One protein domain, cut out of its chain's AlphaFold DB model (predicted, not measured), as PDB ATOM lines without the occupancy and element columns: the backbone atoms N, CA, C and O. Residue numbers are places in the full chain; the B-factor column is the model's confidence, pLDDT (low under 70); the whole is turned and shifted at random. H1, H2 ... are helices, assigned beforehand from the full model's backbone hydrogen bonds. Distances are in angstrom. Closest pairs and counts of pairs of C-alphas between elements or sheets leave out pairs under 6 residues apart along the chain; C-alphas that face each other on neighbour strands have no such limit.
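What this domain is: This is residues 27 to 61 and 194 to 258 of the 294 residues of an uncharacterized protein of Desulforudis audaxviator (strain MP104C) (UniProt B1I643). Look for two helices side by side, long H5 and shorter H3, running opposite ways, with little H4 at the turn between them; at that end H1 stands crosswise, beyond loop 222 to 233, and tiny H2 extends H3's far end. The 100 printed residues hold five named helices, H1 to H5 in order, and no named strand: all helix, loose, radius of gyration of the C-alphas 17.7 A, flat, spanning 56 by 39 by 16 A.

Where its parts are: Find C-alpha 234 at (137.407, 150.314, 225.055); H5, residues 234 to 256, runs 31.4 A to C-alpha 256. H3, residues 200 to 214, is 20.5 A long; H4 is 217 to 221, H2 194 to 197. H1, residues 32 to 46, starts at (145.024, 149.630, 243.470) and runs 21.3 A.

How they stand to each other: H5 touches H3, closest C-alphas Trp 242 and Ala 214 at 5.2 A, at a shallow tilt of 23 degrees, opposite ways. H5's residues 235 to 239 alone touch H4, closest C-alphas Leu 235 and Thr 219, 7.1 A. H3, with 212 to 213 alone, only just touches H4, only at the corner, with 3 pairs of C-alphas within 8 A, the closest Val 212 and Gly 218, 5.5 A. H2 and H3 meet only through their tight link. H1 touches no helix. H1, H3 and H5 have every O i to N i+4 pair within hydrogen-bond range; H4 has 0 of 1, but 2 of 2 O i to N i+3 pairs; H2 is too short for an O i to N i+4 pair.

The domain as a whole: The C-alphas farthest apart, Gly 31 and Pro 194, are 57.2 A apart. Residues 62 to 193 are not printed; C-alphas 61 and 194 stand 44.5 A apart across the cut. The link from H4 to H5 is long. Residues 53 to 61 have pLDDT under 70.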
ATOM      1  N   LEU A  27     141.682 144.057 244.069       93.38
ATOM      2  CA  LEU A  27     142.204 145.315 243.539       93.38
ATOM      3  C   LEU A  27     143.216 145.952 244.499       93.38
ATOM      4  O   LEU A  27     144.265 146.427 244.066       93.38
ATOM      5  N   LYS A  28     142.946 145.914 245.810       94.88
ATOM      6  CA  LYS A  28     143.891 146.378 246.830       94.88
ATOM      7  C   LYS A  28     145.169 145.533 246.847       94.88
ATOM      8  O   LYS A  28     146.253 146.101 246.924       94.88
ATOM      9  N   MET A  29     145.058 144.208 246.738       94.62
ATOM     10  CA  MET A  29     146.211 143.294 246.690       94.62
ATOM     11  C   MET A  29     147.080 143.492 245.441       94.62
ATOM     12  O   MET A  29     148.289 143.305 245.512       94.62
ATOM     13  N   VAL A  30     146.484 143.901 244.319       92.94
ATOM     14  CA  VAL A  30     147.198 144.227 243.070       92.94
ATOM     15  C   VAL A  30     147.930 145.579 243.148       92.94
ATOM     16  O   VAL A  30     148.779 145.864 242.309       92.94
ATOM     17  N   GLY A  31     147.661 146.402 244.167       93.81
ATOM     18  CA  GLY A  31     148.260 147.736 244.321       93.81
ATOM     19  C   GLY A  31     147.339 148.883 243.900       93.81
ATOM     20  O   GLY A  31     147.803 149.991 243.643       93.81
ATOM     21  N   GLY A  32     146.029 148.637 243.834       93.75
ATOM     22  CA  GLY A  32     145.024 149.630 243.470       93.75
ATOM     23  C   GLY A  32     144.785 149.740 241.965       93.75
ATOM     24  O   GLY A  32     145.300 148.969 241.153       93.75
ATOM     25  N   TRP A  33     143.955 150.714 241.588       93.44
ATOM     26  CA  TRP A  33     143.482 150.884 240.213       93.44
ATOM     27  C   TRP A  33     144.591 151.228 239.211       93.44
ATOM     28  O   TRP A  33     144.605 150.708 238.097       93.44
ATOM     29  N   GLU A  34     145.549 152.072 239.596       93.62
ATOM     30  CA  GLU A  34     146.655 152.472 238.716       93.62
ATOM     31  C   GLU A  34     147.601 151.307 238.407       93.62
ATOM     32  O   GLU A  34     147.949 151.084 237.245       93.62
ATOM     33  N   ALA A  35     147.967 150.522 239.426       93.44
ATOM     34  CA  ALA A  35     148.797 149.333 239.254       93.44
ATOM     35  C   ALA A  35     148.086 148.280 238.389       93.44
ATOM     36  O   ALA A  35     148.675 147.738 237.452       93.44
ATOM     37  N   PHE A  36     146.795 148.054 238.645       91.94
ATOM     38  CA  PHE A  36     145.965 147.144 237.859       91.94
ATOM     39  C   PHE A  36     145.860 147.567 236.387       91.94
ATOM     40  O   PHE A  36     146.159 146.776 235.494       91.94
ATOM     41  N   SER A  37     145.482 148.820 236.121       92.31
ATOM     42  CA  SER A  37     145.325 149.338 234.753       92.31
ATOM     43  C   SER A  37     146.643 149.376 233.976       92.31
ATOM     44  O   SER A  37     146.675 149.049 232.789       92.31
ATOM     45  N   SER A  38     147.755 149.696 234.642       92.06
ATOM     46  CA  SER A  38     149.092 149.627 234.037       92.06
ATOM     47  C   SER A  38     149.483 148.186 233.701       92.06
ATOM     48  O   SER A  38     149.979 147.920 232.605       92.06
ATOM     49  N   GLY A  39     149.186 147.237 234.598       90.50
ATOM     50  CA  GLY A  39     149.363 145.807 234.354       90.50
ATOM     51  C   GLY A  39     148.524 145.297 233.180       90.50
ATOM     52  O   GLY A  39     149.034 144.547 232.349       90.50
ATOM     53  N   LEU A  40     147.273 145.752 233.051       88.75
ATOM     54  CA  LEU A  40     146.419 145.430 231.903       88.75
ATOM     55  C   LEU A  40     146.994 145.956 230.586       88.75
ATOM     56  O   LEU A  40     146.986 145.227 229.598       88.75
ATOM     57  N   ARG A  41     147.535 147.179 230.558       88.94
ATOM     58  CA  ARG A  41     148.189 147.729 229.356       88.94
ATOM     59  C   ARG A  41     149.433 146.933 228.967       88.94
ATOM     60  O   ARG A  41     149.604 146.600 227.797       88.94
ATOM     61  N   ALA A  42     150.266 146.571 229.941       90.81
ATOM     62  CA  ALA A  42     151.428 145.715 229.700       90.81
ATOM     63  C   ALA A  42     151.016 144.316 229.196       90.81
ATOM     64  O   ALA A  42     151.637 143.755 228.287       90.81
ATOM     65  N   LEU A  43     149.930 143.759 229.741       86.81
ATOM     66  CA  LEU A  43     149.370 142.494 229.274       86.81
ATOM     67  C   LEU A  43     148.812 142.616 227.853       86.81
ATOM     68  O   LEU A  43     149.035 141.721 227.049       86.81
ATOM     69  N   SER A  44     148.146 143.720 227.521       83.38
ATOM     70  CA  SER A  44     147.636 143.978 226.172       83.38
ATOM     71  C   SER A  44     148.757 144.074 225.141       83.38
ATOM     72  O   SER A  44     148.600 143.573 224.035       83.38
ATOM     73  N   ALA A  45     149.903 144.659 225.502       85.38
ATOM     74  CA  ALA A  45     151.065 144.726 224.617       85.38
ATOM     75  C   ALA A  45     151.722 143.351 224.393       85.38
ATOM     76  O   ALA A  45     152.206 143.061 223.303       85.38
ATOM     77  N   SER A  46     151.739 142.491 225.417       85.44
ATOM     78  CA  SER A  46     152.363 141.159 225.335       85.44
ATOM     79  C   SER A  46     151.429 140.064 224.811       85.44
ATOM     80  O   SER A  46     151.894 139.071 224.251       85.44
ATOM     81  N   LYS A  47     150.118 140.214 225.020       82.50
ATOM     82  CA  LYS A  47     149.072 139.242 224.676       82.50
ATOM     83  C   LYS A  47     147.814 139.955 224.151       82.50
ATOM     84  O   LYS A  47     146.763 139.883 224.799       82.50
ATOM     85  N   PRO A  48     147.895 140.612 222.978       76.88
ATOM     86  CA  PRO A  48     146.776 141.356 222.390       76.88
ATOM     87  C   PRO A  48     145.523 140.493 222.190       76.88
ATOM     88  O   PRO A  48     144.407 140.971 222.362       76.88
ATOM     89  N   GLN A  49     145.693 139.183 221.986       73.69
ATOM     90  CA  GLN A  49     144.600 138.227 221.809       73.69
ATOM     91  C   GLN A  49     143.564 138.174 222.945       73.69
ATOM     92  O   GLN A  49     142.468 137.662 222.731       73.69
ATOM     93  N   PHE A  50     143.897 138.636 224.157       74.69
ATOM     94  CA  PHE A  50     142.954 138.691 225.284       74.69
ATOM     95  C   PHE A  50     142.062 139.937 225.275       74.69
ATOM     96  O   PHE A  50     141.108 140.017 226.047       74.69
ATOM     97  N   PHE A  51     142.376 140.899 224.411       75.12
ATOM     98  CA  PHE A  51     141.737 142.206 224.338       75.12
ATOM     99  C   PHE A  51     141.049 142.450 222.988       75.12
ATOM    100  O   PHE A  51     140.495 143.525 222.773       75.12
ATOM    101  N   GLU A  52     141.034 141.443 222.111       73.94
ATOM    102  CA  GLU A  52     140.447 141.496 220.773       73.94
ATOM    103  C   GLU A  52     139.397 140.401 220.582       73.94
ATOM    104  O   GLU A  52     139.584 139.265 221.020       73.94
ATOM    105  N   VAL A  53     138.308 140.715 219.876       69.00
ATOM    106  CA  VAL A  53     137.267 139.732 219.533       69.00
ATOM    107  C   VAL A  53     137.608 139.063 218.195       69.00
ATOM    108  O   VAL A  53     137.837 139.763 217.208       69.00
ATOM    109  N   PRO A  54     137.621 137.718 218.112       63.94
ATOM    110  CA  PRO A  54     137.996 137.014 216.901       63.94
ATOM    111  C   PRO A  54     136.891 137.177 215.856       63.94
ATOM    112  O   PRO A  54     135.712 136.940 216.128       63.94
ATOM    113  N   GLY A  55     137.268 137.550 214.635       63.44
ATOM    114  CA  GLY A  55     136.310 137.664 213.542       63.44
ATOM    115  C   GLY A  55     135.782 136.308 213.071       63.44
ATOM    116  O   GLY A  55     136.475 135.287 213.119       63.44
ATOM    117  N   LEU A  56     134.571 136.311 212.501       63.47
ATOM    118  CA  LEU A  56     134.052 135.167 211.738       63.47
ATOM    119  C   LEU A  56     134.978 134.816 210.556       63.47
ATOM    120  O   LEU A  56     135.141 133.641 210.227       63.47
ATOM    121  N   PHE A  57     135.610 135.834 209.965       64.06
ATOM    122  CA  PHE A  57     136.600 135.714 208.898       64.06
ATOM    123  C   PHE A  57     138.003 135.979 209.445       64.06
ATOM    124  O   PHE A  57     138.410 137.126 209.636       64.06
ATOM    125  N   GLN A  58     138.759 134.905 209.656       64.75
ATOM    126  CA  GLN A  58     140.047 134.930 210.360       64.75
ATOM    127  C   GLN A  58     141.159 135.673 209.598       64.75
ATOM    128  O   GLN A  58     142.162 136.046 210.194       64.75
ATOM    129  N   LYS A  59     140.995 135.912 208.287       58.66
ATOM    130  CA  LYS A  59     141.941 136.716 207.489       58.66
ATOM    131  C   LYS A  59     141.641 138.220 207.478       58.66
ATOM    132  O   LYS A  59     142.515 138.981 207.087       58.66
ATOM    133  N   ILE A  60     140.429 138.639 207.855       55.28
ATOM    134  CA  ILE A  60     140.012 140.057 207.851       55.28
ATOM    135  C   ILE A  60     140.166 140.653 209.249       55.28
ATOM    136  O   ILE A  60     140.635 141.775 209.395       55.28
ATOM    137  N   VAL A  61     139.813 139.879 210.275       56.50
ATOM    138  CA  VAL A  61     140.082 140.211 211.674       56.50
ATOM    139  C   VAL A  61     140.779 138.998 212.285       56.50
ATOM    140  O   VAL A  61     140.094 138.052 212.697       56.50
ATOM    141  N   PRO A 194      96.490 142.864 221.454       84.50
ATOM    142  CA  PRO A 194      96.552 143.662 220.228       84.50
ATOM    143  C   PRO A 194      97.380 144.948 220.378       84.50
ATOM    144  O   PRO A 194      98.073 145.342 219.445       84.50
ATOM    145  N   HIS A 195      97.355 145.568 221.562       87.56
ATOM    146  CA  HIS A 195      98.164 146.746 221.871       87.56
ATOM    147  C   HIS A 195      99.670 146.428 221.871       87.56
ATOM    148  O   HIS A 195     100.437 147.104 221.190       87.56
ATOM    149  N   LYS A 196     100.092 145.359 222.562       85.31
ATOM    150  CA  LYS A 196     101.508 144.966 222.662       85.31
ATOM    151  C   LYS A 196     102.065 144.368 221.371       85.31
ATOM    152  O   LYS A 196     103.239 144.553 221.075       85.31
ATOM    153  N   LYS A 197     101.228 143.736 220.538       85.50
ATOM    154  CA  LYS A 197     101.640 143.228 219.215       85.50
ATOM    155  C   LYS A 197     102.244 144.307 218.310       85.50
ATOM    156  O   LYS A 197     103.100 143.982 217.495       85.50
ATOM    157  N   LYS A 198     101.851 145.577 218.467       90.88
ATOM    158  CA  LYS A 198     102.429 146.700 217.704       90.88
ATOM    159  C   LYS A 198     103.918 146.913 218.006       90.88
ATOM    160  O   LYS A 198     104.666 147.320 217.126       90.88
ATOM    161  N   TRP A 199     104.355 146.569 219.216       87.88
ATOM    162  CA  TRP A 199     105.746 146.678 219.657       87.88
ATOM    163  C   TRP A 199     106.620 145.501 219.225       87.88
ATOM    164  O   TRP A 199     107.827 145.533 219.449       87.88
ATOM    165  N   LEU A 200     106.045 144.474 218.590       84.25
ATOM    166  CA  LEU A 200     106.778 143.272 218.201       84.25
ATOM    167  C   LEU A 200     107.918 143.593 217.227       84.25
ATOM    168  O   LEU A 200     109.030 143.119 217.427       84.25
ATOM    169  N   GLY A 201     107.665 144.429 216.215       84.06
ATOM    170  CA  GLY A 201     108.694 144.823 215.247       84.06
ATOM    171  C   GLY A 201     109.845 145.591 215.897       84.06
ATOM    172  O   GLY A 201     111.004 145.246 215.699       84.06
ATOM    173  N   ILE A 202     109.523 146.576 216.742       89.50
ATOM    174  CA  ILE A 202     110.518 147.368 217.482       89.50
ATOM    175  C   ILE A 202     111.333 146.473 218.414       89.50
ATOM    176  O   ILE A 202     112.554 146.570 218.448       89.50
ATOM    177  N   THR A 203     110.663 145.569 219.129       85.06
ATOM    178  CA  THR A 203     111.311 144.610 220.029       85.06
ATOM    179  C   THR A 203     112.279 143.715 219.259       85.06
ATOM    180  O   THR A 203     113.413 143.551 219.684       85.06
ATOM    181  N   TRP A 204     111.887 143.209 218.086       81.81
ATOM    182  CA  TRP A 204     112.776 142.428 217.223       81.81
ATOM    183  C   TRP A 204     113.988 143.217 216.748       81.81
ATOM    184  O   TRP A 204     115.108 142.723 216.858       81.81
ATOM    185  N   VAL A 205     113.774 144.431 216.236       87.94
ATOM    186  CA  VAL A 205     114.868 145.299 215.785       87.94
ATOM    187  C   VAL A 205     115.825 145.561 216.939       87.94
ATOM    188  O   VAL A 205     117.024 145.366 216.782       87.94
ATOM    189  N   PHE A 206     115.301 145.927 218.109       87.69
ATOM    190  CA  PHE A 206     116.106 146.195 219.292       87.69
ATOM    191  C   PHE A 206     116.883 144.960 219.758       87.69
ATOM    192  O   PHE A 206     118.081 145.066 219.999       87.69
ATOM    193  N   THR A 207     116.253 143.784 219.816       82.19
ATOM    194  CA  THR A 207     116.916 142.541 220.232       82.19
ATOM    195  C   THR A 207     117.984 142.089 219.241       82.19
ATOM    196  O   THR A 207     119.094 141.770 219.657       82.19
ATOM    197  N   ILE A 208     117.702 142.094 217.935       82.25
ATOM    198  CA  ILE A 208     118.700 141.743 216.911       82.25
ATOM    199  C   ILE A 208     119.859 142.736 216.947       82.25
ATOM    200  O   ILE A 208     121.017 142.327 216.954       82.25
ATOM    201  N   PHE A 209     119.553 144.032 217.009       88.56
ATOM    202  CA  PHE A 209     120.561 145.078 217.107       88.56
ATOM    203  C   PHE A 209     121.430 144.895 218.353       88.56
ATOM    204  O   PHE A 209     122.652 144.927 218.256       88.56
ATOM    205  N   TRP A 210     120.816 144.599 219.497       88.81
ATOM    206  CA  TRP A 210     121.537 144.287 220.722       88.81
ATOM    207  C   TRP A 210     122.471 143.085 220.548       88.81
ATOM    208  O   TRP A 210     123.650 143.197 220.865       88.81
ATOM    209  N   PHE A 211     122.004 141.968 219.976       78.81
ATOM    210  CA  PHE A 211     122.859 140.802 219.718       78.81
ATOM    211  C   PHE A 211     124.033 141.142 218.798       78.81
ATOM    212  O   PHE A 211     125.160 140.738 219.080       78.81
ATOM    213  N   VAL A 212     123.792 141.912 217.733       81.06
ATOM    214  CA  VAL A 212     124.836 142.362 216.800       81.06
ATOM    215  C   VAL A 212     125.883 143.215 217.512       81.06
ATOM    216  O   VAL A 212     127.070 143.044 217.244       81.06
ATOM    217  N   MET A 213     125.470 144.102 218.417       85.12
ATOM    218  CA  MET A 213     126.365 145.058 219.071       85.12
ATOM    219  C   MET A 213     127.082 144.494 220.304       85.12
ATOM    220  O   MET A 213     128.255 144.800 220.515       85.12
ATOM    221  N   ALA A 214     126.398 143.660 221.092       79.50
ATOM    222  CA  ALA A 214     126.900 143.097 222.344       79.50
ATOM    223  C   ALA A 214     127.776 141.851 222.131       79.50
ATOM    224  O   ALA A 214     128.798 141.688 222.793       79.50
ATOM    225  N   ILE A 215     127.380 140.965 221.211       74.62
ATOM    226  CA  ILE A 215     128.016 139.648 221.015       74.62
ATOM    227  C   ILE A 215     128.510 139.476 219.570       74.62
ATOM    228  O   ILE A 215     129.482 138.770 219.319       74.62
ATOM    229  N   GLY A 216     127.843 140.118 218.611       73.38
ATOM    230  CA  GLY A 216     128.118 139.998 217.185       73.38
ATOM    231  C   GLY A 216     129.204 140.950 216.660       73.38
ATOM    232  O   GLY A 216     130.045 141.437 217.418       73.38
ATOM    233  N   PRO A 217     129.193 141.242 215.344       74.94
ATOM    234  CA  PRO A 217     130.217 142.061 214.689       74.94
ATOM    235  C   PRO A 217     130.381 143.473 215.258       74.94
ATOM    236  O   PRO A 217     131.450 144.056 215.124       74.94
ATOM    237  N   GLY A 218     129.359 144.036 215.906       82.00
ATOM    238  CA  GLY A 218     129.447 145.359 216.520       82.00
ATOM    239  C   GLY A 218     130.425 145.418 217.696       82.00
ATOM    240  O   GLY A 218     130.912 146.497 218.011       82.00
ATOM    241  N   THR A 219     130.811 144.279 218.278       80.62
ATOM    242  CA  THR A 219     131.899 144.210 219.271       80.62
ATOM    243  C   THR A 219     133.251 144.653 218.710       80.62
ATOM    244  O   THR A 219     134.085 145.153 219.462       80.62
ATOM    245  N   LEU A 220     133.444 144.567 217.388       78.06
ATOM    246  CA  LEU A 220     134.641 145.067 216.711       78.06
ATOM    247  C   LEU A 220     134.796 146.586 216.851       78.06
ATOM    248  O   LEU A 220     135.919 147.074 216.873       78.06
ATOM    249  N   LEU A 221     133.696 147.329 217.021       82.94
ATOM    250  CA  LEU A 221     133.741 148.770 217.298       82.94
ATOM    251  C   LEU A 221     134.353 149.066 218.673       82.94
ATOM    252  O   LEU A 221     134.967 150.113 218.864       82.94
ATOM    253  N   GLY A 222     134.203 148.137 219.622       77.06
ATOM    254  CA  GLY A 222     134.882 148.183 220.913       77.06
ATOM    255  C   GLY A 222     136.307 147.625 220.868       77.06
ATOM    256  O   GLY A 222     137.120 147.977 221.716       77.06
ATOM    257  N   SER A 223     136.630 146.782 219.885       77.31
ATOM    258  CA  SER A 223     137.906 146.061 219.756       77.31
ATOM    259  C   SER A 223     139.032 146.941 219.193       77.31
ATOM    260  O   SER A 223     139.675 146.586 218.208       77.31
ATOM    261  N   ASN A 224     139.263 148.099 219.812       78.50
ATOM    262  CA  ASN A 224     140.382 148.983 219.506       78.50
ATOM    263  C   ASN A 224     141.376 148.973 220.678       78.50
ATOM    264  O   ASN A 224     141.045 149.430 221.774       78.50
ATOM    265  N   LEU A 225     142.581 148.450 220.437       74.12
ATOM    266  CA  LEU A 225     143.625 148.314 221.458       74.12
ATOM    267  C   LEU A 225     144.260 149.645 221.877       74.12
ATOM    268  O   LEU A 225     144.843 149.716 222.959       74.12
ATOM    269  N   ASP A 226     144.120 150.697 221.072       82.25
ATOM    270  CA  ASP A 226     144.721 152.005 221.337       82.25
ATOM    271  C   ASP A 226     143.841 152.872 222.247       82.25
ATOM    272  O   ASP A 226     144.321 153.795 222.910       82.25
ATOM    273  N   VAL A 227     142.542 152.570 222.329       86.75
ATOM    274  CA  VAL A 227     141.587 153.375 223.094       86.75
ATOM    275  C   VAL A 227     141.370 152.771 224.478       86.75
ATOM    276  O   VAL A 227     140.757 151.719 224.644       86.75
ATOM    277  N   TRP A 228     141.835 153.496 225.495       90.12
ATOM    278  CA  TRP A 228     141.659 153.152 226.903       90.12
ATOM    279  C   TRP A 228     140.986 154.304 227.633       90.12
ATOM    280  O   TRP A 228     141.468 155.435 227.593       90.12
ATOM    281  N   ILE A 229     139.910 154.017 228.356       90.12
ATOM    282  CA  ILE A 229     139.181 155.011 229.146       90.12
ATOM    283  C   ILE A 229     139.236 154.558 230.597       90.12
ATOM    284  O   ILE A 229     138.993 153.395 230.906       90.12
ATOM    285  N   ALA A 230     139.620 155.471 231.488       90.19
ATOM    286  CA  ALA A 230     139.809 155.183 232.908       90.19
ATOM    287  C   ALA A 230     140.725 153.971 233.193       90.19
ATOM    288  O   ALA A 230     140.588 153.345 234.229       90.19
ATOM    289  N   GLY A 231     141.672 153.628 232.310       87.31
ATOM    290  CA  GLY A 231     142.606 152.516 232.542       87.31
ATOM    291  C   GLY A 231     142.071 151.123 232.188       87.31
ATOM    292  O   GLY A 231     142.755 150.135 232.443       87.31
ATOM    293  N   VAL A 232     140.905 151.033 231.545       87.88
ATOM    294  CA  VAL A 232     140.385 149.797 230.940       87.88
ATOM    295  C   VAL A 232     140.253 149.956 229.420       87.88
ATOM    296  O   VAL A 232     140.073 151.080 228.935       87.88
ATOM    297  N   PRO A 233     140.366 148.862 228.650       88.38
ATOM    298  CA  PRO A 233     140.267 148.906 227.194       88.38
ATOM    299  C   PRO A 233     138.840 149.260 226.763       88.38
ATOM    300  O   PRO A 233     137.864 148.880 227.422       88.38
ATOM    301  N   LEU A 234     138.705 149.935 225.618       87.06
ATOM    302  CA  LEU A 234     137.407 150.314 225.055       87.06
ATOM    303  C   LEU A 234     136.466 149.112 224.913       87.06
ATOM    304  O   LEU A 234     135.276 149.245 225.190       87.06
ATOM    305  N   LEU A 235     136.994 147.932 224.567       84.88
ATOM    306  CA  LEU A 235     136.200 146.717 224.400       84.88
ATOM    307  C   LEU A 235     135.439 146.355 225.675       84.88
ATOM    308  O   LEU A 235     134.284 145.951 225.607       84.88
ATOM    309  N   TRP A 236     136.051 146.512 226.847       85.94
ATOM    310  CA  TRP A 236     135.398 146.162 228.108       85.94
ATOM    311  C   TRP A 236     134.291 147.146 228.452       85.94
ATOM    312  O   TRP A 236     133.223 146.735 228.891       85.94
ATOM    313  N   ILE A 237     134.514 148.437 228.206       89.06
ATOM    314  CA  ILE A 237     133.481 149.460 228.398       89.06
ATOM    315  C   ILE A 237     132.332 149.228 227.431       89.06
ATOM    316  O   ILE A 237     131.177 149.251 227.845       89.06
ATOM    317  N   TRP A 238     132.649 148.952 226.167       86.75
ATOM    318  CA  TRP A 238     131.675 148.576 225.154       86.75
ATOM    319  C   TRP A 238     130.824 147.405 225.638       86.75
ATOM    320  O   TRP A 238     129.598 147.506 225.665       86.75
ATOM    321  N   GLN A 239     131.467 146.333 226.109       84.38
ATOM    322  CA  GLN A 239     130.777 145.181 226.672       84.38
ATOM    323  C   GLN A 239     129.897 145.584 227.858       84.38
ATOM    324  O   GLN A 239     128.699 145.338 227.819       84.38
ATOM    325  N   ILE A 240     130.427 146.266 228.873       85.06
ATOM    326  CA  ILE A 240     129.646 146.685 230.047       85.06
ATOM    327  C   ILE A 240     128.414 147.502 229.635       85.06
ATOM    328  O   ILE A 240     127.312 147.207 230.092       85.06
ATOM    329  N   VAL A 241     128.572 148.485 228.744       91.94
ATOM    330  CA  VAL A 241     127.465 149.317 228.250       91.94
ATOM    331  C   VAL A 241     126.402 148.459 227.572       91.94
ATOM    332  O   VAL A 241     125.224 148.555 227.920       91.94
ATOM    333  N   TRP A 242     126.791 147.583 226.646       86.94
ATOM    334  CA  TRP A 242     125.832 146.733 225.949       86.94
ATOM    335  C   TRP A 242     125.204 145.684 226.863       86.94
ATOM    336  O   TRP A 242     124.010 145.435 226.741       86.94
ATOM    337  N   TRP A 243     125.923 145.134 227.837       85.94
ATOM    338  CA  TRP A 243     125.346 144.239 228.842       85.94
ATOM    339  C   TRP A 243     124.341 144.962 229.747       85.94
ATOM    340  O   TRP A 243     123.272 144.412 230.002       85.94
ATOM    341  N   LEU A 244     124.599 146.213 230.147       85.44
ATOM    342  CA  LEU A 244     123.632 147.045 230.879       85.44
ATOM    343  C   LEU A 244     122.384 147.351 230.037       85.44
ATOM    344  O   LEU A 244     121.261 147.211 230.524       85.44
ATOM    345  N   ILE A 245     122.560 147.690 228.754       89.31
ATOM    346  CA  ILE A 245     121.443 147.809 227.801       89.31
ATOM    347  C   ILE A 245     120.699 146.471 227.692       89.31
ATOM    348  O   ILE A 245     119.474 146.455 227.620       89.31
ATOM    349  N   GLY A 246     121.422 145.352 227.739       82.94
ATOM    350  CA  GLY A 246     120.878 143.996 227.722       82.94
ATOM    351  C   GLY A 246     120.013 143.699 228.938       82.94
ATOM    352  O   GLY A 246     118.928 143.150 228.782       82.94
ATOM    353  N   VAL A 247     120.417 144.135 230.133       82.56
ATOM    354  CA  VAL A 247     119.569 144.069 231.333       82.56
ATOM    355  C   VAL A 247     118.280 144.860 231.112       82.56
ATOM    356  O   VAL A 247     117.194 144.332 231.350       82.56
ATOM    357  N   GLY A 248     118.369 146.084 230.582       85.12
ATOM    358  CA  GLY A 248     117.192 146.883 230.221       85.12
ATOM    359  C   GLY A 248     116.296 146.195 229.182       85.12
ATOM    360  O   GLY A 248     115.075 146.167 229.334       85.12
ATOM    361  N   MET A 249     116.892 145.568 228.167       84.56
ATOM    362  CA  MET A 249     116.186 144.755 227.177       84.56
ATOM    363  C   MET A 249     115.499 143.552 227.821       84.56
ATOM    364  O   MET A 249     114.355 143.265 227.487       84.56
ATOM    365  N   MET A 250     116.148 142.864 228.758       79.75
ATOM    366  CA  MET A 250     115.542 141.742 229.471       79.75
ATOM    367  C   MET A 250     114.374 142.203 230.338       79.75
ATOM    368  O   MET A 250     113.324 141.571 230.309       79.75
ATOM    369  N   VAL A 251     114.492 143.338 231.031       79.81
ATOM    370  CA  VAL A 251     113.372 143.958 231.761       79.81
ATOM    371  C   VAL A 251     112.219 144.286 230.802       79.81
ATOM    372  O   VAL A 251     111.064 143.962 231.089       79.81
ATOM    373  N   TRP A 252     112.522 144.861 229.635       84.75
ATOM    374  CA  TRP A 252     111.535 145.134 228.590       84.75
ATOM    375  C   TRP A 252     110.843 143.857 228.103       84.75
ATOM    376  O   TRP A 252     109.617 143.788 228.091       84.75
ATOM    377  N   LEU A 253     111.599 142.824 227.735       81.25
ATOM    378  CA  LEU A 253     111.059 141.559 227.239       81.25
ATOM    379  C   LEU A 253     110.217 140.857 228.311       81.25
ATOM    380  O   LEU A 253     109.063 140.504 228.069       81.25
ATOM    381  N   CYS A 254     110.767 140.704 229.514       76.75
ATOM    382  CA  CYS A 254     110.133 139.971 230.600       76.75
ATOM    383  C   CYS A 254     108.864 140.663 231.108       76.75
ATOM    384  O   CYS A 254     107.834 140.003 231.234       76.75
ATOM    385  N   PHE A 255     108.907 141.970 231.375       79.31
ATOM    386  CA  PHE A 255     107.807 142.662 232.051       79.31
ATOM    387  C   PHE A 255     106.937 143.470 231.086       79.31
ATOM    388  O   PHE A 255     105.712 143.331 231.091       79.31
ATOM    389  N   TYR A 256     107.540 144.285 230.213       84.81
ATOM    390  CA  TYR A 256     106.760 145.112 229.288       84.81
ATOM    391  C   TYR A 256     106.121 144.272 228.180       84.81
ATOM    392  O   TYR A 256     104.904 144.331 227.984       84.81
ATOM    393  N   MET A 257     106.897 143.419 227.514       82.62
ATOM    394  CA  MET A 257     106.395 142.475 226.512       82.62
ATOM    395  C   MET A 257     105.735 141.251 227.142       82.62
ATOM    396  O   MET A 257     105.385 140.320 226.427       82.62
ATOM    397  N   GLU A 258     105.488 141.270 228.457       77.56
ATOM    398  CA  GLU A 258     104.755 140.224 229.168       77.56
ATOM    399  C   GLU A 258     105.384 138.839 229.024       77.56
ATOM    400  O   GLU A 258     104.708 137.876 229.368       77.56
TER     401      GLU A 258